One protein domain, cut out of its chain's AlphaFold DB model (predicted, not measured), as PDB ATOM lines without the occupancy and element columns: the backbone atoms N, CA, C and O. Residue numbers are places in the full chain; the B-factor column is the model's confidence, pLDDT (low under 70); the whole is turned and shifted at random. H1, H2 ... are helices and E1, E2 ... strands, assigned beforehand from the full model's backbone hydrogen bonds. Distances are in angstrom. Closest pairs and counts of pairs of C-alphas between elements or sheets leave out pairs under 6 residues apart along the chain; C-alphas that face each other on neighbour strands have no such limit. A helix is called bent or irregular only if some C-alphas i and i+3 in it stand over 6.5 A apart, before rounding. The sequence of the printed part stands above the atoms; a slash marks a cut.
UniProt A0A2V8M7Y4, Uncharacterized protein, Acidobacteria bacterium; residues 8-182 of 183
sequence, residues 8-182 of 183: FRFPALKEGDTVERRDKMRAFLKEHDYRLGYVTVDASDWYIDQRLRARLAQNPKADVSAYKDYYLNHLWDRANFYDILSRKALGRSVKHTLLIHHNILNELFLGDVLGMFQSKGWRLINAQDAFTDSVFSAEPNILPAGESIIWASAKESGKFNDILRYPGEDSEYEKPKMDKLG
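AT A GLANCE: This is residues 8 to 182 of the 183 residues of an uncharacterized protein of Acidobacteria bacterium (UniProt A0A2V8M7Y4). One long helix, H3, makes the spine; H2 and H3 form a helical hairpin near the beginning of H3, H4 crosses H3 there and meets H2 with residues 104 to 105 alone, and H7 packs on residues 82 to 89 of H3, toward its other end. H1 is far out, its centre 22.5 A from the mean of the C-alphas and apart from the other helices, and long stretches with no named element, residues 32 to 44, 91 to 103 and 157 to 170, link the helices. The printed part has 175 residues, with eight named helices and one strand in the order E1, H1 to H8; it is mostly helix. It is compact, with a radius of gyration of the C-alphas of 17.1 A and spans of 50 by 35 by 33 A.

IN THESE COORDINATES: Find C-alpha 14 at (27.782, -38.872, 24.636), where E1 runs to residue 16. H1 takes residues 19 to 31, 18.0 A, and H2 residues 45 to 58, 20.3 A. From C-alpha 65 at (7.658, -52.771, 2.575), H3 runs 36.8 A to residue 90. H4, residues 104 to 119, spans 23.3 A; H5 is 127 to 130, H6 134 to 137, H7 149 to 156. H8, residues 171 to 181, ends at C-alpha 181 (17.932, -50.064, -2.622).

HOW THE PARTS SIT: Start at the hub, H3. Its residues 67 to 71 touch H2 in a helical hairpin, 8 degrees, closest C-alphas Leu 52 and Tyr 67, 6.8 A. Residues 68 to 76 touch H4 at a steep tilt of 56 degrees, Leu 72 to Val 113, 6.1 A between C-alphas. Residues 82 to 89 touch H7, where C-alphas Ala 89 and Ala 154 are closest, 5.4 A. H6 and H7 only just touch, with 3 pairs of C-alphas within 8 A. H8 is close to but not clearly touching H2; H1 and H5 touch no helix. E1 pairs with no named strand; residues 145 to 146 pair with it, antiparallel. H4 is irregular, C-alphas 108 and 111 being 7.8 A apart, and H8 only just, 173 to 176 being 6.9 A. Every O i to N i+4 pair is within hydrogen-bond range in H1, H2, H3 and H7, but 10 of 12 in H4 and 5 of 7 in H8; H5 and H6 are too short for one.

THE WHOLE: The C-alphas of Glu 31 and Lys 61 are farthest apart, 50.8 A. The printed part has no cut; the links H1 to H2, H3 to H4, H6 to H7 and H7 to H8 are long. No printed residue is under pLDDT 70.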
ATOM      1  N   PHE A   8      19.444 -42.240  33.763       96.31
ATOM      2  CA  PHE A   8      19.770 -41.147  32.862       96.31
ATOM      3  C   PHE A   8      20.516 -41.680  31.643       96.31
ATOM      4  O   PHE A   8      21.576 -42.290  31.781       96.31
ATOM      5  N   ARG A   9      19.965 -41.464  30.449       96.00
ATOM      6  CA  ARG A   9      20.644 -41.752  29.184       96.00
ATOM      7  C   ARG A   9      21.087 -40.436  28.570       96.00
ATOM      8  O   ARG A   9      20.256 -39.565  28.329       96.00
ATOM      9  N   PHE A  10      22.381 -40.311  28.315       96.19
ATOM     10  CA  PHE A  10      22.933 -39.127  27.678       96.19
ATOM     11  C   PHE A  10      22.384 -38.960  26.253       96.19
ATOM     12  O   PHE A  10      22.334 -39.946  25.508       96.19
ATOM     13  N   PRO A  11      21.995 -37.737  25.847       94.62
ATOM     14  CA  PRO A  11      21.704 -37.434  24.451       94.62
ATOM     15  C   PRO A  11      22.870 -37.837  23.542       94.62
ATOM     16  O   PRO A  11      24.034 -37.689  23.916       94.62
ATOM     17  N   ALA A  12      22.549 -38.387  22.368       92.88
ATOM     18  CA  ALA A  12      23.522 -38.945  21.419       92.88
ATOM     19  C   ALA A  12      24.466 -40.016  22.012       92.88
ATOM     20  O   ALA A  12      25.515 -40.300  21.440       92.88
ATOM     21  N   LEU A  13      24.118 -40.582  23.178       95.69
ATOM     22  CA  LEU A  13      24.973 -41.468  23.969       95.69
ATOM     23  C   LEU A  13      26.337 -40.855  24.324       95.69
ATOM     24  O   LEU A  13      27.276 -41.605  24.555       95.69
ATOM     25  N   LYS A  14      26.489 -39.524  24.363       95.38
ATOM     26  CA  LYS A  14      27.782 -38.872  24.636       95.38
ATOM     27  C   LYS A  14      27.861 -38.389  26.080       95.38
ATOM     28  O   LYS A  14      27.128 -37.490  26.482       95.38
ATOM     29  N   GLU A  15      28.782 -38.959  26.848       94.19
ATOM     30  CA  GLU A  15      29.019 -38.601  28.254       94.19
ATOM     31  C   GLU A  15      30.040 -37.467  28.423       94.19
ATOM     32  O   GLU A  15      30.101 -36.839  29.480       94.19
ATOM     33  N   GLY A  16      30.847 -37.198  27.395       93.69
ATOM     34  CA  GLY A  16      31.841 -36.127  27.398       93.69
ATOM     35  C   GLY A  16      33.127 -36.504  26.668       93.69
ATOM     36  O   GLY A  16      33.476 -37.673  26.530       93.69
ATOM     37  N   ASP A  17      33.845 -35.494  26.198       95.56
ATOM     38  CA  ASP A  17      35.114 -35.591  25.469       95.56
ATOM     39  C   ASP A  17      36.350 -35.369  26.358       95.56
ATOM     40  O   ASP A  17      37.471 -35.643  25.935       95.56
ATOM     41  N   THR A  18      36.158 -34.930  27.606       97.88
ATOM     42  CA  THR A  18      37.223 -34.764  28.605       97.88
ATOM     43  C   THR A  18      36.929 -35.560  29.874       97.88
ATOM     44  O   THR A  18      35.766 -35.780  30.226       97.88
ATOM     45  N   VAL A  19      37.991 -35.947  30.595       97.75
ATOM     46  CA  VAL A  19      37.890 -36.610  31.912       97.75
ATOM     47  C   VAL A  19      37.024 -35.780  32.858       97.75
ATOM     48  O   VAL A  19      36.084 -36.294  33.452       97.75
ATOM     49  N   GLU A  20      37.290 -34.473  32.932       97.81
ATOM     50  CA  GLU A  20      36.570 -33.563  33.820       97.81
ATOM     51  C   GLU A  20      35.062 -33.534  33.532       97.81
ATOM     52  O   GLU A  20      34.267 -33.637  34.464       97.81
ATOM     53  N   ARG A  21      34.652 -33.414  32.259       95.94
ATOM     54  CA  ARG A  21      33.228 -33.370  31.882       95.94
ATOM     55  C   ARG A  21      32.521 -34.682  32.215       95.94
ATOM     56  O   ARG A  21      31.469 -34.657  32.853       95.94
ATOM     57  N   ARG A  22      33.121 -35.807  31.816       97.25
ATOM     58  CA  ARG A  22      32.583 -37.151  32.055       97.25
ATOM     59  C   ARG A  22      32.425 -37.421  33.550       97.25
ATOM     60  O   ARG A  22      31.337 -37.774  34.002       97.25
ATOM     61  N   ASP A  23      33.488 -37.214  34.322       97.44
ATOM     62  CA  ASP A  23      33.522 -37.588  35.736       97.44
ATOM     63  C   ASP A  23      32.628 -36.672  36.579       97.44
ATOM     64  O   ASP A  23      31.896 -37.164  37.438       97.44
ATOM     65  N   LYS A  24      32.590 -35.358  36.289       97.19
ATOM     66  CA  LYS A  24      31.656 -34.435  36.956       97.19
ATOM     67  C   LYS A  24      30.204 -34.833  36.717       97.19
ATOM     68  O   LYS A  24      29.416 -34.824  37.661       97.19
ATOM     69  N   MET A  25      29.841 -35.199  35.487       96.75
ATOM     70  CA  MET A  25      28.457 -35.561  35.190       96.75
ATOM     71  C   MET A  25      28.068 -36.920  35.789       96.75
ATOM     72  O   MET A  25      26.979 -37.048  36.346       96.75
ATOM     73  N   ARG A  26      28.964 -37.918  35.758       96.81
ATOM     74  CA  ARG A  26      28.750 -39.200  36.458       96.81
ATOM     75  C   ARG A  26      28.565 -38.996  37.963       96.81
ATOM     76  O   ARG A  26      27.614 -39.531  38.535       96.81
ATOM     77  N   ALA A  27      29.420 -38.184  38.589       97.44
ATOM     78  CA  ALA A  27      29.322 -37.857  40.011       97.44
ATOM     79  C   ALA A  27      27.998 -37.155  40.347       97.44
ATOM     80  O   ALA A  27      27.300 -37.591  41.261       97.44
ATOM     81  N   PHE A  28      27.611 -36.146  39.561       97.88
ATOM     82  CA  PHE A  28      26.344 -35.433  39.729       97.88
ATOM     83  C   PHE A  28      25.135 -36.377  39.649       97.88
ATOM     84  O   PHE A  28      24.252 -36.334  40.504       97.88
ATOM     85  N   LEU A  29      25.097 -37.267  38.650       97.50
ATOM     86  CA  LEU A  29      24.014 -38.242  38.506       97.50
ATOM     87  C   LEU A  29      23.943 -39.181  39.712       97.50
ATOM     88  O   LEU A  29      22.856 -39.399  40.250       97.50
ATOM     89  N   LYS A  30      25.092 -39.685  40.168       96.56
ATOM     90  CA  LYS A  30      25.178 -40.567  41.333       96.56
ATOM     91  C   LYS A  30      24.706 -39.882  42.618       96.56
ATOM     92  O   LYS A  30      23.966 -40.499  43.375       96.56
ATOM     93  N   GLU A  31      25.086 -38.623  42.836       98.19
ATOM     94  CA  GLU A  31      24.645 -37.805  43.979       98.19
ATOM     95  C   GLU A  31      23.117 -37.625  44.016       98.19
ATOM     96  O   GLU A  31      22.529 -37.540  45.089       98.19
ATOM     97  N   HIS A  32      22.460 -37.643  42.853       97.62
ATOM     98  CA  HIS A  32      21.004 -37.498  42.719       97.62
ATOM     99  C   HIS A  32      20.257 -38.844  42.576       97.62
ATOM    100  O   HIS A  32      19.088 -38.885  42.160       97.62
ATOM    101  N   ASP A  33      20.923 -39.950  42.922       96.44
ATOM    102  CA  ASP A  33      20.464 -41.344  42.824       96.44
ATOM    103  C   ASP A  33      20.113 -41.820  41.404       96.44
ATOM    104  O   ASP A  33      19.325 -42.756  41.225       96.44
ATOM    105  N   TYR A  34      20.662 -41.183  40.371       97.06
ATOM    106  CA  TYR A  34      20.537 -41.680  39.008       97.06
ATOM    107  C   TYR A  34      21.566 -42.769  38.737       97.06
ATOM    108  O   TYR A  34      22.749 -42.651  39.053       97.06
ATOM    109  N   ARG A  35      21.112 -43.830  38.069       94.31
ATOM    110  CA  ARG A  35      21.992 -44.790  37.398       94.31
ATOM    111  C   ARG A  35      22.141 -44.422  35.929       94.31
ATOM    112  O   ARG A  35      21.240 -43.821  35.341       94.31
ATOM    113  N   LEU A  36      23.231 -44.846  35.306       94.75
ATOM    114  CA  LEU A  36      23.408 -44.679  33.868       94.75
ATOM    115  C   LEU A  36      22.452 -45.609  33.106       94.75
ATOM    116  O   LEU A  36      22.358 -46.813  33.350       94.75
ATOM    117  N   GLY A  37      21.670 -45.016  32.208       94.81
ATOM    118  CA  GLY A  37      20.656 -45.659  31.377       94.81
ATOM    119  C   GLY A  37      21.224 -46.149  30.051       94.81
ATOM    120  O   GLY A  37      20.626 -45.880  29.004       94.81
ATOM    121  N   TYR A  38      22.380 -46.817  30.104       96.56
ATOM    122  CA  TYR A  38      23.098 -47.309  28.933       96.56
ATOM    123  C   TYR A  38      22.237 -48.173  28.010       96.56
ATOM    124  O   TYR A  38      21.243 -48.786  28.418       96.56
ATOM    125  N   VAL A  39      22.671 -48.249  26.756       97.62
ATOM    126  CA  VAL A  39      22.167 -49.200  25.764       97.62
ATOM    127  C   VAL A  39      23.245 -50.225  25.441       97.62
ATOM    128  O   VAL A  39      24.433 -49.931  25.565       97.62
ATOM    129  N   THR A  40      22.845 -51.430  25.045       98.44
ATOM    130  CA  THR A  40      23.798 -52.477  24.634       98.44
ATOM    131  C   THR A  40      23.874 -52.637  23.122       98.44
ATOM    132  O   THR A  40      24.941 -52.934  22.601       98.44
ATOM    133  N   VAL A  41      22.754 -52.421  22.431       98.44
ATOM    134  CA  VAL A  41      22.649 -52.440  20.976       98.44
ATOM    135  C   VAL A  41      22.308 -51.022  20.558       98.44
ATOM    136  O   VAL A  41      21.211 -50.540  20.843       98.44
ATOM    137  N   ASP A  42      23.281 -50.352  19.955       96.38
ATOM    138  CA  ASP A  42      23.054 -49.091  19.260       96.38
ATOM    139  C   ASP A  42      22.601 -49.392  17.824       96.38
ATOM    140  O   ASP A  42      23.017 -50.390  17.223       96.38
ATOM    141  N   ALA A  43      21.700 -48.566  17.304       93.81
ATOM    142  CA  ALA A  43      21.154 -48.703  15.969       93.81
ATOM    143  C   ALA A  43      20.744 -47.340  15.399       93.81
ATOM    144  O   ALA A  43      20.188 -46.482  16.077       93.81
ATOM    145  N   SER A  44      20.952 -47.173  14.096       95.94
ATOM    146  CA  SER A  44      20.610 -45.958  13.344       95.94
ATOM    147  C   SER A  44      19.139 -45.875  12.894       95.94
ATOM    148  O   SER A  44      18.862 -45.451  11.770       95.94
ATOM    149  N   ASP A  45      18.176 -46.284  13.730       97.88
ATOM    150  CA  ASP A  45      16.746 -46.275  13.364       97.88
ATOM    151  C   ASP A  45      16.246 -44.871  12.971       97.88
ATOM    152  O   ASP A  45      15.456 -44.722  12.041       97.88
ATOM    153  N   TRP A  46      16.780 -43.829  13.616       97.81
ATOM    154  CA  TRP A  46      16.510 -42.422  13.316       97.81
ATOM    155  C   TRP A  46      16.810 -42.040  11.859       97.81
ATOM    156  O   TRP A  46      16.087 -41.230  11.275       97.81
ATOM    157  N   TYR A  47      17.851 -42.619  11.254       98.38
ATOM    158  CA  TYR A  47      18.234 -42.309   9.879       98.38
ATOM    159  C   TYR A  47      17.290 -42.988   8.884       98.38
ATOM    160  O   TYR A  47      16.850 -42.377   7.908       98.38
ATOM    161  N   ILE A  48      16.917 -44.236   9.171       98.56
ATOM    162  CA  ILE A  48      15.949 -44.988   8.369       98.56
ATOM    163  C   ILE A  48      14.581 -44.291   8.423       98.56
ATOM    164  O   ILE A  48      13.943 -44.097   7.388       98.56
ATOM    165  N   ASP A  49      14.167 -43.832   9.608       98.62
ATOM    166  CA  ASP A  49      12.954 -43.039   9.809       98.62
ATOM    167  C   ASP A  49      12.976 -41.727   9.017       98.62
ATOM    168  O   ASP A  49      11.992 -41.378   8.363       98.62
ATOM    169  N   GLN A  50      14.105 -41.011   9.018       98.50
ATOM    170  CA  GLN A  50      14.259 -39.789   8.232       98.50
ATOM    171  C   GLN A  50      14.018 -40.046   6.734       98.50
ATOM    172  O   GLN A  50      13.308 -39.272   6.086       98.50
ATOM    173  N   ARG A  51      14.576 -41.133   6.186       98.50
ATOM    174  CA  ARG A  51      14.396 -41.523   4.775       98.50
ATOM    175  C   ARG A  51      12.945 -41.921   4.485       98.50
ATOM    176  O   ARG A  51      12.355 -41.430   3.524       98.50
ATOM    177  N   LEU A  52      12.340 -42.715   5.368       98.69
ATOM    178  CA  LEU A  52      10.935 -43.112   5.280       98.69
ATOM    179  C   LEU A  52       9.993 -41.897   5.287       98.69
ATOM    180  O   LEU A  52       9.106 -41.790   4.440       98.69
ATOM    181  N   ARG A  53      10.204 -40.941   6.199       98.50
ATOM    182  CA  ARG A  53       9.406 -39.709   6.250       98.50
ATOM    183  C   ARG A  53       9.557 -38.872   4.987       98.50
ATOM    184  O   ARG A  53       8.559 -38.357   4.494       98.50
ATOM    185  N   ALA A  54      10.766 -38.766   4.434       98.44
ATOM    186  CA  ALA A  54      10.980 -38.066   3.168       98.44
ATOM    187  C   ALA A  54      10.208 -38.729   2.012       98.44
ATOM    188  O   ALA A  54       9.579 -38.036   1.211       98.44
ATOM    189  N   ARG A  55      10.187 -40.066   1.960       98.25
ATOM    190  CA  ARG A  55       9.413 -40.830   0.973       98.25
ATOM    191  C   ARG A  55       7.910 -40.604   1.108       98.25
ATOM    192  O   ARG A  55       7.246 -40.332   0.109       98.25
ATOM    193  N   LEU A  56       7.385 -40.682   2.329       98.25
ATOM    194  CA  LEU A  56       5.963 -40.476   2.606       98.25
ATOM    195  C   LEU A  56       5.525 -39.024   2.381       98.25
ATOM    196  O   LEU A  56       4.395 -38.789   1.965       98.25
ATOM    197  N   ALA A  57       6.416 -38.049   2.580       98.25
ATOM    198  CA  ALA A  57       6.142 -36.654   2.246       98.25
ATOM    199  C   ALA A  57       5.967 -36.436   0.731       98.25
ATOM    200  O   ALA A  57       5.150 -35.617   0.320       98.25
ATOM    201  N   GLN A  58       6.705 -37.176  -0.104       97.94
ATOM    202  CA  GLN A  58       6.564 -37.126  -1.567       97.94
ATOM    203  C   GLN A  58       5.343 -37.910  -2.057       97.94
ATOM    204  O   GLN A  58       4.666 -37.493  -2.994       97.94
ATOM    205  N   ASN A  59       5.076 -39.063  -1.444       97.81
ATOM    206  CA  ASN A  59       3.927 -39.896  -1.756       97.81
ATOM    207  C   ASN A  59       3.402 -40.568  -0.474       97.81
ATOM    208  O   ASN A  59       3.930 -41.611  -0.078       97.81
ATOM    209  N   PRO A  60       2.322 -40.043   0.135       97.25
ATOM    210  CA  PRO A  60       1.735 -40.613   1.351       97.25
ATOM    211  C   PRO A  60       1.207 -42.047   1.203       97.25
ATOM    212  O   PRO A  60       0.930 -42.700   2.203       97.25
ATOM    213  N   LYS A  61       1.043 -42.537  -0.034       97.12
ATOM    214  CA  LYS A  61       0.616 -43.907  -0.360       97.12
ATOM    215  C   LYS A  61       1.764 -44.766  -0.901       97.12
ATOM    216  O   LYS A  61       1.505 -45.785  -1.540       97.12
ATOM    217  N   ALA A  62       3.016 -44.332  -0.740       97.69
ATOM    218  CA  ALA A  62       4.169 -45.122  -1.155       97.69
ATOM    219  C   ALA A  62       4.164 -46.486  -0.452       97.69
ATOM    220  O   ALA A  62       3.825 -46.576   0.726       97.69
ATOM    221  N   ASP A  63       4.575 -47.533  -1.168       97.50
ATOM    222  CA  ASP A  63       4.874 -48.808  -0.526       97.50
ATOM    223  C   ASP A  63       6.112 -48.649   0.369       97.50
ATOM    224  O   ASP A  63       7.157 -48.150  -0.062       97.50
ATOM    225  N   VAL A  64       5.966 -49.059   1.626       98.12
ATOM    226  CA  VAL A  64       6.984 -48.961   2.676       98.12
ATOM    227  C   VAL A  64       7.574 -50.326   3.047       98.12
ATOM    228  O   VAL A  64       8.410 -50.403   3.947       98.12
ATOM    229  N   SER A  65       7.178 -51.399   2.351       98.19
ATOM    230  CA  SER A  65       7.658 -52.771   2.575       98.19
ATOM    231  C   SER A  65       9.188 -52.867   2.570       98.19
ATOM    232  O   SER A  65       9.779 -53.432   3.485       98.19
ATOM    233  N   ALA A  66       9.845 -52.205   1.619       98.38
ATOM    234  CA  ALA A  66      11.300 -52.206   1.520       98.38
ATOM    235  C   ALA A  66      12.000 -51.482   2.693       98.38
ATOM    236  O   ALA A  66      13.098 -51.880   3.082       98.38
ATOM    237  N   TYR A  67      11.369 -50.469   3.311       98.62
ATOM    238  CA  TYR A  67      11.892 -49.854   4.543       98.62
ATOM    239  C   TYR A  67      11.781 -50.807   5.725       98.62
ATOM    240  O   TYR A  67      12.712 -50.884   6.524       98.62
ATOM    241  N   LYS A  68      10.674 -51.554   5.815       98.69
ATOM    242  CA  LYS A  68      10.509 -52.600   6.822       98.69
ATOM    243  C   LYS A  68      11.609 -53.648   6.701       98.69
ATOM    244  O   LYS A  68      12.310 -53.908   7.673       98.69
ATOM    245  N   ASP A  69      11.800 -54.204   5.508       98.69
ATOM    246  CA  ASP A  69      12.790 -55.257   5.276       98.69
ATOM    247  C   ASP A  69      14.213 -54.767   5.563       98.69
ATOM    248  O   ASP A  69      14.996 -55.471   6.206       98.69
ATOM    249  N   TYR A  70      14.548 -53.540   5.146       98.75
ATOM    250  CA  TYR A  70      15.826 -52.922   5.501       98.75
ATOM    251  C   TYR A  70      15.976 -52.776   7.017       98.75
ATOM    252  O   TYR A  70      17.002 -53.162   7.573       98.75
ATOM    253  N   TYR A  71      14.947 -52.257   7.690       98.75
ATOM    254  CA  TYR A  71      14.982 -51.985   9.120       98.75
ATOM    255  C   TYR A  71      15.155 -53.256   9.957       98.75
ATOM    256  O   TYR A  71      16.020 -53.308  10.832       98.75
ATOM    257  N   LEU A  72      14.392 -54.305   9.648       98.81
ATOM    258  CA  LEU A  72      14.508 -55.601  10.315       98.81
ATOM    259  C   LEU A  72      15.907 -56.198  10.126       98.81
ATOM    260  O   LEU A  72      16.540 -56.617  11.095       98.81
ATOM    261  N   ASN A  73      16.427 -56.177   8.896       98.56
ATOM    262  CA  ASN A  73      17.775 -56.668   8.613       98.56
ATOM    263  C   ASN A  73      18.856 -55.847   9.329       98.56
ATOM    264  O   ASN A  73      19.796 -56.432   9.863       98.56
ATOM    265  N   HIS A  74      18.707 -54.522   9.387       98.56
ATOM    266  CA  HIS A  74      19.615 -53.627  10.107       98.56
ATOM    267  C   HIS A  74      19.653 -53.940  11.602       98.56
ATOM    268  O   HIS A  74      20.719 -54.202  12.157       98.56
ATOM    269  N   LEU A  75      18.491 -53.999  12.259       98.69
ATOM    270  CA  LEU A  75      18.423 -54.331  13.683       98.69
ATOM    271  C   LEU A  75      18.972 -55.724  13.981       98.69
ATOM    272  O   LEU A  75      19.628 -55.923  15.004       98.69
ATOM    273  N   TRP A  76      18.718 -56.685  13.092       98.56
ATOM    274  CA  TRP A  76      19.266 -58.027  13.216       98.56
ATOM    275  C   TRP A  76      20.793 -58.033  13.125       98.56
ATOM    276  O   TRP A  76      21.454 -58.635  13.973       98.56
ATOM    277  N   ASP A  77      21.361 -57.350  12.131       98.31
ATOM    278  CA  ASP A  77      22.810 -57.217  11.960       98.31
ATOM    279  C   ASP A  77      23.451 -56.573  13.196       98.31
ATOM    280  O   ASP A  77      24.376 -57.137  13.792       98.31
ATOM    281  N   ARG A  78      22.882 -55.456  13.672       98.31
ATOM    282  CA  ARG A  78      23.385 -54.763  14.864       98.31
ATOM    283  C   ARG A  78      23.299 -55.614  16.121       98.31
ATOM    284  O   ARG A  78      24.278 -55.703  16.862       98.31
ATOM    285  N   ALA A  79      22.177 -56.289  16.359       98.50
ATOM    286  CA  ALA A  79      22.033 -57.166  17.517       98.50
ATOM    287  C   ALA A  79      23.065 -58.306  17.515       98.50
ATOM    288  O   ALA A  79      23.660 -58.582  18.557       98.50
ATOM    289  N   ASN A  80      23.342 -58.919  16.356       98.38
ATOM    290  CA  ASN A  80      24.387 -59.944  16.256       98.38
ATOM    291  C   ASN A  80      25.778 -59.382  16.498       98.38
ATOM    292  O   ASN A  80      26.555 -59.991  17.232       98.38
ATOM    293  N   PHE A  81      26.101 -58.235  15.897       98.38
ATOM    294  CA  PHE A  81      27.391 -57.595  16.117       98.38
ATOM    295  C   PHE A  81      27.631 -57.361  17.611       98.38
ATOM    296  O   PHE A  81      28.671 -57.762  18.139       98.38
ATOM    297  N   TYR A  82      26.656 -56.772  18.307       98.62
ATOM    298  CA  TYR A  82      26.788 -56.469  19.728       98.62
ATOM    299  C   TYR A  82      26.759 -57.716  20.619       98.62
ATOM    300  O   TYR A  82      27.497 -57.737  21.600       98.62
ATOM    301  N   ASP A  83      26.000 -58.769  20.292       98.62
ATOM    302  CA  ASP A  83      26.066 -60.042  21.033       98.62
ATOM    303  C   ASP A  83      27.436 -60.719  20.865       98.62
ATOM    304  O   ASP A  83      28.059 -61.144  21.842       98.62
ATOM    305  N   ILE A  84      27.965 -60.757  19.636       98.44
ATOM    306  CA  ILE A  84      29.304 -61.293  19.353       98.44
ATOM    307  C   ILE A  84      30.367 -60.485  20.102       98.44
ATOM    308  O   ILE A  84      31.258 -61.070  20.726       98.44
ATOM    309  N   LEU A  85      30.280 -59.154  20.064       98.50
ATOM    310  CA  LEU A  85      31.203 -58.281  20.779       98.50
ATOM    311  C   LEU A  85      31.094 -58.482  22.294       98.50
ATOM    312  O   LEU A  85      32.121 -58.580  22.957       98.50
ATOM    313  N   SER A  86      29.877 -58.628  22.827       98.50
ATOM    314  CA  SER A  86      29.626 -58.929  24.241       98.50
ATOM    315  C   SER A  86      30.338 -60.207  24.669       98.50
ATOM    316  O   SER A  86      31.142 -60.196  25.598       98.50
ATOM    317  N   ARG A  87      30.145 -61.298  23.918       98.50
ATOM    318  CA  ARG A  87      30.786 -62.588  24.200       98.50
ATOM    319  C   ARG A  87      32.306 -62.494  24.159       98.50
ATOM    320  O   ARG A  87      32.967 -63.070  25.016       98.50
ATOM    321  N   LYS A  88      32.861 -61.769  23.185       97.56
ATOM    322  CA  LYS A  88      34.315 -61.616  23.035       97.56
ATOM    323  C   LYS A  88      34.930 -60.718  24.111       97.56
ATOM    324  O   LYS A  88      35.986 -61.054  24.635       97.56
ATOM    325  N   ALA A  89      34.300 -59.589  24.421       96.69
ATOM    326  CA  ALA A  89      34.845 -58.587  25.335       96.69
ATOM    327  C   ALA A  89      34.546 -58.894  26.810       96.69
ATOM    328  O   ALA A  89      35.373 -58.606  27.670       96.69
ATOM    329  N   LEU A  90      33.385 -59.490  27.101       96.88
ATOM    330  CA  LEU A  90      32.872 -59.721  28.458       96.88
ATOM    331  C   LEU A  90      32.789 -61.212  28.828       96.88
ATOM    332  O   LEU A  90      32.402 -61.548  29.945       96.88
ATOM    333  N   GLY A  91      33.105 -62.117  27.896       97.69
ATOM    334  CA  GLY A  91      33.069 -63.568  28.113       97.69
ATOM    335  C   GLY A  91      31.664 -64.181  28.149       97.69
ATOM    336  O   GLY A  91      31.525 -65.375  28.402       97.69
ATOM    337  N   ARG A  92      30.609 -63.392  27.911       98.38
ATOM    338  CA  ARG A  92      29.209 -63.844  27.919       98.38
ATOM    339  C   ARG A  92      28.320 -62.947  27.064       98.38
ATOM    340  O   ARG A  92      28.674 -61.806  26.806       98.38
ATOM    341  N   SER A  93      27.152 -63.455  26.688       98.06
ATOM    342  CA  SER A  93      26.047 -62.613  26.218       98.06
ATOM    343  C   SER A  93      25.425 -61.875  27.412       98.06
ATOM    344  O   SER A  93      25.345 -62.430  28.518       98.06
ATOM    345  N   VAL A  94      25.019 -60.622  27.217       98.44
ATOM    346  CA  VAL A  94      24.338 -59.817  28.245       98.44
ATOM    347  C   VAL A  94      22.829 -59.821  28.028       98.44
ATOM    348  O   VAL A  94      22.332 -60.138  26.949       98.44
ATOM    349  N   LYS A  95      22.065 -59.411  29.043       98.50
ATOM    350  CA  LYS A  95      20.672 -59.008  28.821       98.50
ATOM    351  C   LYS A  95      20.657 -57.709  28.016       98.50
ATOM    352  O   LYS A  95      20.872 -56.624  28.554       98.50
ATOM    353  N   HIS A  96      20.436 -57.836  26.715       98.56
ATOM    354  CA  HIS A  96      20.526 -56.709  25.802       98.56
ATOM    355  C   HIS A  96      19.350 -55.729  25.934       98.56
ATOM    356  O   HIS A  96      18.189 -56.116  26.058       98.56
ATOM    357  N   THR A  97      19.665 -54.441  25.843       98.12
ATOM    358  CA  THR A  97      18.748 -53.339  25.535       98.12
ATOM    359  C   THR A  97      19.051 -52.784  24.144       98.12
ATOM    360  O   THR A  97      20.221 -52.601  23.788       98.12
ATOM    361  N   LEU A  98      17.995 -52.505  23.378       98.06
ATOM    362  CA  LEU A  98      18.055 -51.925  22.037       98.06
ATOM    363  C   LEU A  98      17.715 -50.428  22.085       98.06
ATOM    364  O   LEU A  98      16.709 -50.044  22.689       98.06
ATOM    365  N   LEU A  99      18.550 -49.592  21.465       97.81
ATOM    366  CA  LEU A  99      18.234 -48.185  21.235       97.81
ATOM    367  C   LEU A  99      17.292 -48.052  20.034       97.81
ATOM    368  O   LEU A  99      17.642 -48.441  18.926       97.81
ATOM    369  N   ILE A 100      16.119 -47.475  20.278       97.19
ATOM    370  CA  ILE A 100      15.157 -47.040  19.262       97.19
ATOM    371  C   ILE A 100      14.493 -45.739  19.716       97.19
ATOM    372  O   ILE A 100      14.492 -45.412  20.911       97.19
ATOM    373  N   HIS A 101      13.897 -45.022  18.770       98.19
ATOM    374  CA  HIS A 101      13.199 -43.762  18.989       98.19
ATOM    375  C   HIS A 101      11.692 -43.913  18.770       98.19
ATOM    376  O   HIS A 101      11.234 -44.679  17.927       98.19
ATOM    377  N   HIS A 102      10.896 -43.138  19.507       96.94
ATOM    378  CA  HIS A 102       9.468 -43.031  19.227       96.94
ATOM    379  C   HIS A 102       9.267 -42.196  17.952       96.94
ATOM    380  O   HIS A 102       9.343 -40.969  17.992       96.94
ATOM    381  N   ASN A 103       9.096 -42.875  16.819       97.44
ATOM    382  CA  ASN A 103       9.023 -42.299  15.477       97.44
ATOM    383  C   ASN A 103       8.099 -43.142  14.571       97.44
ATOM    384  O   ASN A 103       7.634 -44.202  14.993       97.44
ATOM    385  N   ILE A 104       7.835 -42.688  13.339       97.25
ATOM    386  CA  ILE A 104       6.884 -43.371  12.441       97.25
ATOM    387  C   ILE A 104       7.408 -44.742  12.000       97.25
ATOM    388  O   ILE A 104       6.629 -45.674  11.828       97.25
ATOM    389  N   LEU A 105       8.729 -44.902  11.866       98.44
ATOM    390  CA  LEU A 105       9.330 -46.198  11.549       98.44
ATOM    391  C   LEU A 105       8.965 -47.261  12.599       98.44
ATOM    392  O   LEU A 105       8.522 -48.355  12.250       98.44
ATOM    393  N   ASN A 106       9.123 -46.931  13.883       98.31
ATOM    394  CA  ASN A 106       8.767 -47.826  14.980       98.31
ATOM    395  C   ASN A 106       7.254 -47.916  15.194       98.31
ATOM    396  O   ASN A 106       6.769 -48.982  15.555       98.31
ATOM    397  N   GLU A 107       6.494 -46.854  14.932       97.56
ATOM    398  CA  GLU A 107       5.028 -46.915  14.939       97.56
ATOM    399  C   GLU A 107       4.509 -47.968  13.951       97.56
ATOM    400  O   GLU A 107       3.654 -48.779  14.301       97.56
ATOM    401  N   LEU A 108       5.071 -48.002  12.739       98.06
ATOM    402  CA  LEU A 108       4.655 -48.932  11.693       98.06
ATOM    403  C   LEU A 108       5.146 -50.364  11.929       98.06
ATOM    404  O   LEU A 108       4.417 -51.303  11.619       98.06
ATOM    405  N   PHE A 109       6.372 -50.542  12.435       98.69
ATOM    406  CA  PHE A 109       7.062 -51.840  12.363       98.69
ATOM    407  C   PHE A 109       7.522 -52.422  13.701       98.69
ATOM    408  O   PHE A 109       8.159 -53.474  13.703       98.69
ATOM    409  N   LEU A 110       7.210 -51.818  14.856       98.50
ATOM    410  CA  LEU A 110       7.627 -52.376  16.153       98.50
ATOM    411  C   LEU A 110       7.120 -53.813  16.359       98.50
ATOM    412  O   LEU A 110       7.853 -54.649  16.884       98.50
ATOM    413  N   GLY A 111       5.904 -54.128  15.903       98.50
ATOM    414  CA  GLY A 111       5.374 -55.493  15.934       98.50
ATOM    415  C   GLY A 111       6.247 -56.482  15.153       98.50
ATOM    416  O   GLY A 111       6.604 -57.536  15.683       98.50
ATOM    417  N   ASP A 112       6.656 -56.119  13.933       98.81
ATOM    418  CA  ASP A 112       7.562 -56.931  13.116       98.81
ATOM    419  C   ASP A 112       8.954 -57.062  13.759       98.81
ATOM    420  O   ASP A 112       9.535 -58.146  13.726       98.81
ATOM    421  N   VAL A 113       9.478 -56.004  14.390       98.62
ATOM    422  CA  VAL A 113      10.766 -56.044  15.111       98.62
ATOM    423  C   VAL A 113      10.724 -57.072  16.241       98.62
ATOM    424  O   VAL A 113      11.605 -57.931  16.339       98.62
ATOM    425  N   LEU A 114       9.690 -57.013  17.086       98.56
ATOM    426  CA  LEU A 114       9.517 -57.944  18.203       98.56
ATOM    427  C   LEU A 114       9.344 -59.385  17.700       98.56
ATOM    428  O   LEU A 114      10.023 -60.291  18.195       98.56
ATOM    429  N   GLY A 115       8.506 -59.584  16.677       98.75
ATOM    430  CA  GLY A 115       8.282 -60.891  16.058       98.75
ATOM    431  C   GLY A 115       9.544 -61.467  15.411       98.75
ATOM    432  O   GLY A 115       9.845 -62.650  15.587       98.75
ATOM    433  N   MET A 116      10.340 -60.632  14.736       98.75
ATOM    434  CA  MET A 116      11.617 -61.034  14.151       98.75
ATOM    435  C   MET A 116      12.564 -61.564  15.230       98.75
ATOM    436  O   MET A 116      13.075 -62.676  15.087       98.75
ATOM    437  N   PHE A 117      12.790 -60.810  16.311       98.69
ATOM    438  CA  PHE A 117      13.685 -61.241  17.387       98.69
ATOM    439  C   PHE A 117      13.234 -62.568  18.007       98.69
ATOM    440  O   PHE A 117      14.049 -63.487  18.131       98.69
ATOM    441  N   GLN A 118      11.939 -62.720  18.303       98.56
ATOM    442  CA  GLN A 118      11.390 -63.979  18.818       98.56
ATOM    443  C   GLN A 118      11.607 -65.146  17.848       98.56
ATOM    444  O   GLN A 118      12.081 -66.204  18.261       98.56
ATOM    445  N   SER A 119      11.335 -64.947  16.554       98.50
ATOM    446  CA  SER A 119      11.530 -65.984  15.528       98.50
ATOM    447  C   SER A 119      12.995 -66.413  15.377       98.50
ATOM    448  O   SER A 119      13.278 -67.542  14.989       98.50
ATOM    449  N   LYS A 120      13.933 -65.525  15.731       98.12
ATOM    450  CA  LYS A 120      15.382 -65.767  15.719       98.12
ATOM    451  C   LYS A 120      15.925 -66.261  17.065       98.12
ATOM    452  O   LYS A 120      17.135 -66.262  17.273       98.12
ATOM    453  N   GLY A 121      15.046 -66.677  17.979       97.62
ATOM    454  CA  GLY A 121      15.417 -67.291  19.255       97.62
ATOM    455  C   GLY A 121      15.752 -66.305  20.375       97.62
ATOM    456  O   GLY A 121      16.205 -66.731  21.439       97.62
ATOM    457  N   TRP A 122      15.524 -65.003  20.184       98.19
ATOM    458  CA  TRP A 122      15.693 -64.024  21.255       98.19
ATOM    459  C   TRP A 122      14.485 -64.034  22.183       98.19
ATOM    460  O   TRP A 122      13.331 -64.082  21.755       98.19
ATOM    461  N   ARG A 123      14.751 -63.935  23.484       98.12
ATOM    462  CA  ARG A 123      13.710 -63.802  24.499       98.12
ATOM    463  C   ARG A 123      13.476 -62.327  24.800       98.12
ATOM    464  O   ARG A 123      14.375 -61.652  25.294       98.12
ATOM    465  N   LEU A 124      12.258 -61.853  24.551       98.00
ATOM    466  CA  LEU A 124      11.842 -60.511  24.948       98.00
ATOM    467  C   LEU A 124      11.681 -60.458  26.471       98.00
ATOM    468  O   LEU A 124      10.987 -61.284  27.064       98.00
ATOM    469  N   ILE A 125      12.333 -59.484  27.094       97.69
ATOM    470  CA  ILE A 125      12.274 -59.218  28.532       97.69
ATOM    471  C   ILE A 125      11.944 -57.743  28.756       97.69
ATOM    472  O   ILE A 125      12.159 -56.904  27.881       97.69
ATOM    473  N   ASN A 126      11.416 -57.411  29.932       94.50
ATOM    474  CA  ASN A 126      11.157 -56.016  30.277       94.50
ATOM    475  C   ASN A 126      12.452 -55.290  30.689       94.50
ATOM    476  O   ASN A 126      13.459 -55.907  31.044       94.50
ATOM    477  N   ALA A 127      12.409 -53.956  30.677       92.31
ATOM    478  CA  ALA A 127      13.562 -53.130  31.024       92.31
ATOM    479  C   ALA A 127      14.068 -53.385  32.456       92.31
ATOM    480  O   ALA A 127      15.277 -53.387  32.681       92.31
ATOM    481  N   GLN A 128      13.169 -53.628  33.416       92.62
ATOM    482  CA  GLN A 128      13.550 -53.886  34.806       92.62
ATOM    483  C   GLN A 128      14.437 -55.133  34.927       92.62
ATOM    484  O   GLN A 128      15.440 -55.091  35.638       92.62
ATOM    485  N   ASP A 129      14.104 -56.207  34.208       96.00
ATOM    486  CA  ASP A 129      14.912 -57.425  34.149       96.00
ATOM    487  C   ASP A 129      16.219 -57.195  33.379       96.00
ATOM    488  O   ASP A 129      17.287 -57.578  33.860       96.00
ATOM    489  N   ALA A 130      16.177 -56.510  32.231       96.94
ATOM    490  CA  ALA A 130      17.380 -56.234  31.439       96.94
ATOM    491  C   ALA A 130      18.444 -55.488  32.259       96.94
ATOM    492  O   ALA A 130      19.590 -55.923  32.353       96.94
ATOM    493  N   PHE A 131      18.039 -54.427  32.960       96.19
ATOM    494  CA  PHE A 131      18.939 -53.613  33.774       96.19
ATOM    495  C   PHE A 131      19.414 -54.270  35.088       96.19
ATOM    496  O   PHE A 131      20.085 -53.607  35.884       96.19
ATOM    497  N   THR A 132      19.069 -55.536  35.344       96.50
ATOM    498  CA  THR A 132      19.700 -56.330  36.417       96.50
ATOM    499  C   THR A 132      21.041 -56.930  35.993       96.50
ATOM    500  O   THR A 132      21.788 -57.407  36.843       96.50
ATOM    501  N   ASP A 133      21.356 -56.919  34.695       98.38
ATOM    502  CA  ASP A 133      22.635 -57.396  34.184       98.38
ATOM    503  C   ASP A 133      23.796 -56.511  34.676       98.38
ATOM    504  O   ASP A 133      23.715 -55.281  34.648       98.38
ATOM    505  N   SER A 134      24.888 -57.138  35.124       97.31
ATOM    506  CA  SER A 134      26.029 -56.434  35.721       97.31
ATOM    507  C   SER A 134      26.758 -55.493  34.759       97.31
ATOM    508  O   SER A 134      27.451 -54.588  35.221       97.31
ATOM    509  N   VAL A 135      26.574 -55.644  33.439       97.88
ATOM    510  CA  VAL A 135      27.169 -54.735  32.445       97.88
ATOM    511  C   VAL A 135      26.723 -53.285  32.657       97.88
ATOM    512  O   VAL A 135      27.495 -52.364  32.424       97.88
ATOM    513  N   PHE A 136      25.510 -53.063  33.175       97.38
ATOM    514  CA  PHE A 136      24.963 -51.723  33.418       97.38
ATOM    515  C   PHE A 136      25.561 -51.010  34.640       97.38
ATOM    516  O   PHE A 136      25.171 -49.882  34.936       97.38
ATOM    517  N   SER A 137      26.474 -51.657  35.366       95.12
ATOM    518  CA  SER A 137      27.277 -51.039  36.428       95.12
ATOM    519  C   SER A 137      28.687 -50.667  35.971       95.12
ATOM    520  O   SER A 137      29.440 -50.116  36.767       95.12
ATOM    521  N   ALA A 138      29.058 -50.972  34.724       95.81
ATOM    522  CA  ALA A 138      30.338 -50.559  34.172       95.81
ATOM    523  C   ALA A 138      30.361 -49.042  33.934       95.81
ATOM    524  O   ALA A 138      29.370 -48.460  33.499       95.81
ATOM    525  N   GLU A 139      31.515 -48.424  34.170       95.50
ATOM    526  CA  GLU A 139      31.770 -47.008  33.886       95.50
ATOM    527  C   GLU A 139      33.076 -46.878  33.084       95.50
ATOM    528  O   GLU A 139      34.079 -46.409  33.628       95.50
ATOM    529  N   PRO A 140      33.103 -47.297  31.800       96.50
ATOM    530  CA  PRO A 140      34.342 -47.380  31.034       96.50
ATOM    531  C   PRO A 140      35.113 -46.060  31.034       96.50
ATOM    532  O   PRO A 140      34.543 -44.977  30.831       96.50
ATOM    533  N   ASN A 141      36.418 -46.158  31.258       96.62
ATOM    534  CA  ASN A 141      37.352 -45.047  31.327       96.62
ATOM    535  C   ASN A 141      37.966 -44.764  29.947       96.62
ATOM    536  O   ASN A 141      39.171 -44.883  29.735       96.62
ATOM    537  N   ILE A 142      37.113 -44.380  29.000       96.62
ATOM    538  CA  ILE A 142      37.505 -44.013  27.633       96.62
ATOM    539  C   ILE A 142      37.221 -42.537  27.352       96.62
ATOM    540  O   ILE A 142      36.427 -41.910  28.060       96.62
ATOM    541  N   LEU A 143      37.861 -42.001  26.310       95.56
ATOM    542  CA  LEU A 143      37.565 -40.696  25.722       95.56
ATOM    543  C   LEU A 143      37.559 -40.788  24.182       95.56
ATOM    544  O   LEU A 143      38.434 -41.459  23.626       95.56
ATOM    545  N   PRO A 144      36.633 -40.097  23.492       95.50
ATOM    546  CA  PRO A 144      35.399 -39.538  24.052       95.50
ATOM    547  C   PRO A 144      34.524 -40.650  24.659       95.50
ATOM    548  O   PRO A 144      34.495 -41.774  24.162       95.50
ATOM    549  N   ALA A 145      33.854 -40.352  25.771       95.94
ATOM    550  CA  ALA A 145      33.013 -41.306  26.482       95.94
ATOM    551  C   ALA A 145      31.610 -41.355  25.875       95.94
ATOM    552  O   ALA A 145      30.976 -40.314  25.665       95.94
ATOM    553  N   GLY A 146      31.123 -42.564  25.604       94.62
ATOM    554  CA  GLY A 146      29.810 -42.771  25.018       94.62
ATOM    555  C   GLY A 146      29.651 -44.097  24.287       94.62
ATOM    556  O   GLY A 146      30.361 -45.054  24.588       94.62
ATOM    557  N   GLU A 147      28.749 -44.107  23.300       96.50
ATOM    558  CA  GLU A 147      28.317 -45.290  22.534       96.50
ATOM    559  C   GLU A 147      27.545 -46.311  23.398       96.50
ATOM    560  O   GLU A 147      27.121 -46.026  24.525       96.50
ATOM    561  N   SER A 148      27.318 -47.519  22.870       97.62
ATOM    562  CA  SER A 148      26.779 -48.622  23.671       97.62
ATOM    563  C   SER A 148      27.771 -49.053  24.757       97.62
ATOM    564  O   SER A 148      28.988 -49.013  24.568       97.62
ATOM    565  N   ILE A 149      27.272 -49.550  25.894       97.94
ATOM    566  CA  ILE A 149      28.141 -49.989  27.001       97.94
ATOM    567  C   ILE A 149      29.054 -51.153  26.602       97.94
ATOM    568  O   ILE A 149      30.159 -51.290  27.124       97.94
ATOM    569  N   ILE A 150      28.624 -51.971  25.635       98.25
ATOM    570  CA  ILE A 150      29.437 -53.058  25.082       98.25
ATOM    571  C   ILE A 150      30.572 -52.482  24.234       98.25
ATOM    572  O   ILE A 150      31.717 -52.900  24.404       98.25
ATOM    573  N   TRP A 151      30.273 -51.514  23.358       98.06
ATOM    574  CA  TRP A 151      31.289 -50.823  22.560       98.06
ATOM    575  C   TRP A 151      32.317 -50.147  23.466       98.06
ATOM    576  O   TRP A 151      33.518 -50.360  23.305       98.06
ATOM    577  N   ALA A 152      31.849 -49.408  24.474       97.75
ATOM    578  CA  ALA A 152      32.701 -48.671  25.399       97.75
ATOM    579  C   ALA A 152      33.606 -49.598  26.224       97.75
ATOM    580  O   ALA A 152      34.806 -49.348  26.338       97.75
ATOM    581  N   SER A 153      33.062 -50.711  26.728       97.69
ATOM    582  CA  SER A 153      33.842 -51.725  27.456       97.69
ATOM    583  C   SER A 153      34.872 -52.411  26.548       97.69
ATOM    584  O   SER A 153      36.016 -52.639  26.938       97.69
ATOM    585  N   ALA A 154      34.499 -52.714  25.299       97.69
ATOM    586  CA  ALA A 154      35.431 -53.266  24.322       97.69
ATOM    587  C   ALA A 154      36.550 -52.269  23.982       97.69
ATOM    588  O   ALA A 154      37.716 -52.667  23.891       97.69
ATOM    589  N   LYS A 155      36.223 -50.979  23.848       97.69
ATOM    590  CA  LYS A 155      37.193 -49.911  23.592       97.69
ATOM    591  C   LYS A 155      38.184 -49.761  24.743       97.69
ATOM    592  O   LYS A 155      39.383 -49.696  24.483       97.69
ATOM    593  N   GLU A 156      37.701 -49.767  25.986       97.12
ATOM    594  CA  GLU A 156      38.535 -49.691  27.194       97.12
ATOM    595  C   GLU A 156      39.576 -50.815  27.246       97.12
ATOM    596  O   GLU A 156      40.725 -50.584  27.613       97.12
ATOM    597  N   SER A 157      39.211 -52.021  26.799       95.62
ATOM    598  CA  SER A 157      40.142 -53.154  26.778       95.62
ATOM    599  C   SER A 157      41.333 -52.974  25.824       95.62
ATOM    600  O   SER A 157      42.318 -53.702  25.943       95.62
ATOM    601  N   GLY A 158      41.227 -52.085  24.828       95.69
ATOM    602  CA  GLY A 158      42.227 -51.882  23.774       95.69
ATOM    603  C   GLY A 158      42.368 -53.030  22.760       95.69
ATOM    604  O   GLY A 158      43.120 -52.895  21.799       95.69
ATOM    605  N   LYS A 159      41.641 -54.145  22.926       96.12
ATOM    606  CA  LYS A 159      41.811 -55.381  22.131       96.12
ATOM    607  C   LYS A 159      40.980 -55.447  20.850       96.12
ATOM    608  O   LYS A 159      41.180 -56.349  20.046       96.12
ATOM    609  N   PHE A 160      40.025 -54.535  20.675       96.12
ATOM    610  CA  PHE A 160      39.011 -54.619  19.616       96.12
ATOM    611  C   PHE A 160      39.063 -53.453  18.622       96.12
ATOM    612  O   PHE A 160      38.120 -53.262  17.861       96.12
ATOM    613  N   ASN A 161      40.151 -52.675  18.599       91.88
ATOM    614  CA  ASN A 161      40.259 -51.487  17.742       91.88
ATOM    615  C   ASN A 161      40.040 -51.786  16.245       91.88
ATOM    616  O   ASN A 161      39.516 -50.925  15.552       91.88
ATOM    617  N   ASP A 162      40.354 -52.997  15.775       93.69
ATOM    618  CA  ASP A 162      40.197 -53.385  14.362       93.69
ATOM    619  C   ASP A 162      38.742 -53.642  13.940       93.69
ATOM    620  O   ASP A 162      38.437 -53.704  12.751       93.69
ATOM    621  N   ILE A 163      37.834 -53.834  14.903       93.31
ATOM    622  CA  ILE A 163      36.416 -54.131  14.634       93.31
ATOM    623  C   ILE A 163      35.471 -53.030  15.115       93.31
ATOM    624  O   ILE A 163      34.305 -53.011  14.715       93.31
ATOM    625  N   LEU A 164      35.946 -52.133  15.981       94.81
ATOM    626  CA  LEU A 164      35.174 -50.988  16.441       94.81
ATOM    627  C   LEU A 164      35.254 -49.857  15.417       94.81
ATOM    628  O   LEU A 164      36.319 -49.533  14.901       94.81
ATOM    629  N   ARG A 165      34.109 -49.228  15.172       93.75
ATOM    630  CA  ARG A 165      33.987 -48.007  14.372       93.75
ATOM    631  C   ARG A 165      33.703 -46.830  15.296       93.75
ATOM    632  O   ARG A 165      33.176 -47.048  16.389       93.75
ATOM    633  N   TYR A 166      34.088 -45.625  14.888       90.88
ATOM    634  CA  TYR A 166      33.754 -44.395  15.602       90.88
ATOM    635  C   TYR A 166      33.293 -43.323  14.602       90.88
ATOM    636  O   TYR A 166      34.096 -42.976  13.730       90.88
ATOM    637  N   PRO A 167      32.077 -42.762  14.747       89.88
ATOM    638  CA  PRO A 167      31.032 -43.118  15.731       89.88
ATOM    639  C   PRO A 167      30.597 -44.597  15.645       89.88
ATOM    640  O   PRO A 167      30.864 -45.265  14.650       89.88
ATOM    641  N   GLY A 168      30.013 -45.147  16.717       88.44
ATOM    642  CA  GLY A 168      29.645 -46.567  16.771       88.44
ATOM    643  C   GLY A 168      28.590 -46.927  15.725       88.44
ATOM    644  O   GLY A 168      28.747 -47.917  15.008       88.44
ATOM    645  N   GLU A 169      27.576 -46.071  15.597       94.50
ATOM    646  CA  GLU A 169      26.552 -46.107  14.554       94.50
ATOM    647  C   GLU A 169      26.294 -44.699  14.014       94.50
ATOM    648  O   GLU A 169      26.200 -43.739  14.779       94.50
ATOM    649  N   ASP A 170      26.118 -44.568  12.699       94.38
ATOM    650  CA  ASP A 170      25.755 -43.306  12.051       94.38
ATOM    651  C   ASP A 170      25.192 -43.586  10.647       94.38
ATOM    652  O   ASP A 170      25.369 -44.658  10.066       94.38
ATOM    653  N   SER A 171      24.523 -42.587  10.090       94.31
ATOM    654  CA  SER A 171      24.059 -42.503   8.712       94.31
ATOM    655  C   SER A 171      25.119 -42.847   7.663       94.31
ATOM    656  O   SER A 171      24.760 -43.382   6.615       94.31
ATOM    657  N   GLU A 172      26.410 -42.599   7.915       95.69
ATOM    658  CA  GLU A 172      27.483 -42.903   6.956       95.69
ATOM    659  C   GLU A 172      27.586 -44.403   6.626       95.69
ATOM    660  O   GLU A 172      27.934 -44.766   5.499       95.69
ATOM    661  N   TYR A 173      27.218 -45.278   7.571       95.31
ATOM    662  CA  TYR A 173      27.239 -46.732   7.383       95.31
ATOM    663  C   TYR A 173      25.987 -47.259   6.676       95.31
ATOM    664  O   TYR A 173      26.044 -48.292   5.999       95.31
ATOM    665  N   GLU A 174      24.876 -46.531   6.788       97.00
ATOM    666  CA  GLU A 174      23.569 -46.960   6.284       97.00
ATOM    667  C   GLU A 174      23.251 -46.378   4.908       97.00
ATOM    668  O   GLU A 174      22.707 -47.065   4.038       97.00
ATOM    669  N   LYS A 175      23.663 -45.130   4.667       97.75
ATOM    670  CA  LYS A 175      23.382 -44.393   3.434       97.75
ATOM    671  C   LYS A 175      23.732 -45.183   2.166       97.75
ATOM    672  O   LYS A 175      22.852 -45.286   1.313       97.75
ATOM    673  N   PRO A 176      24.927 -45.790   2.006       97.94
ATOM    674  CA  PRO A 176      25.259 -46.492   0.764       97.94
ATOM    675  C   PRO A 176      24.349 -47.697   0.486       97.94
ATOM    676  O   PRO A 176      24.011 -47.968  -0.668       97.94
ATOM    677  N   LYS A 177      23.936 -48.423   1.534       97.44
ATOM    678  CA  LYS A 177      23.050 -49.586   1.400       97.44
ATOM    679  C   LYS A 177      21.630 -49.147   1.041       97.44
ATOM    680  O   LYS A 177      21.037 -49.731   0.139       97.44
ATOM    681  N   MET A 178      21.117 -48.108   1.704       98.38
ATOM    682  CA  MET A 178      19.793 -47.547   1.417       98.38
ATOM    683  C   MET A 178      19.721 -46.942   0.011       98.38
ATOM    684  O   MET A 178      18.796 -47.254  -0.734       98.38
ATOM    685  N   ASP A 179      20.740 -46.176  -0.399       98.25
ATOM    686  CA  ASP A 179      20.827 -45.591  -1.743       98.25
ATOM    687  C   ASP A 179      20.783 -46.681  -2.831       98.25
ATOM    688  O   ASP A 179      20.056 -46.549  -3.813       98.25
ATOM    689  N   LYS A 180      21.504 -47.797  -2.637       97.94
ATOM    690  CA  LYS A 180      21.496 -48.941  -3.567       97.94
ATOM    691  C   LYS A 180      20.114 -49.596  -3.701       97.94
ATOM    692  O   LYS A 180      19.817 -50.175  -4.743       97.94
ATOM    693  N   LEU A 181      19.293 -49.522  -2.657       97.31
ATOM    694  CA  LEU A 181      17.932 -50.064  -2.622       97.31
ATOM    695  C   LEU A 181      16.869 -49.042  -3.057       97.31
ATOM    696  O   LEU A 181      15.695 -49.395  -3.144       97.31
ATOM    697  N   GLY A 182      17.257 -47.793  -3.333       96.69
ATOM    698  CA  GLY A 182      16.322 -46.714  -3.658       96.69
ATOM    699  C   GLY A 182      15.442 -46.275  -2.480       96.69
ATOM    700  O   GLY A 182      14.341 -45.770  -2.711       96.69
TER     701      GLY A 182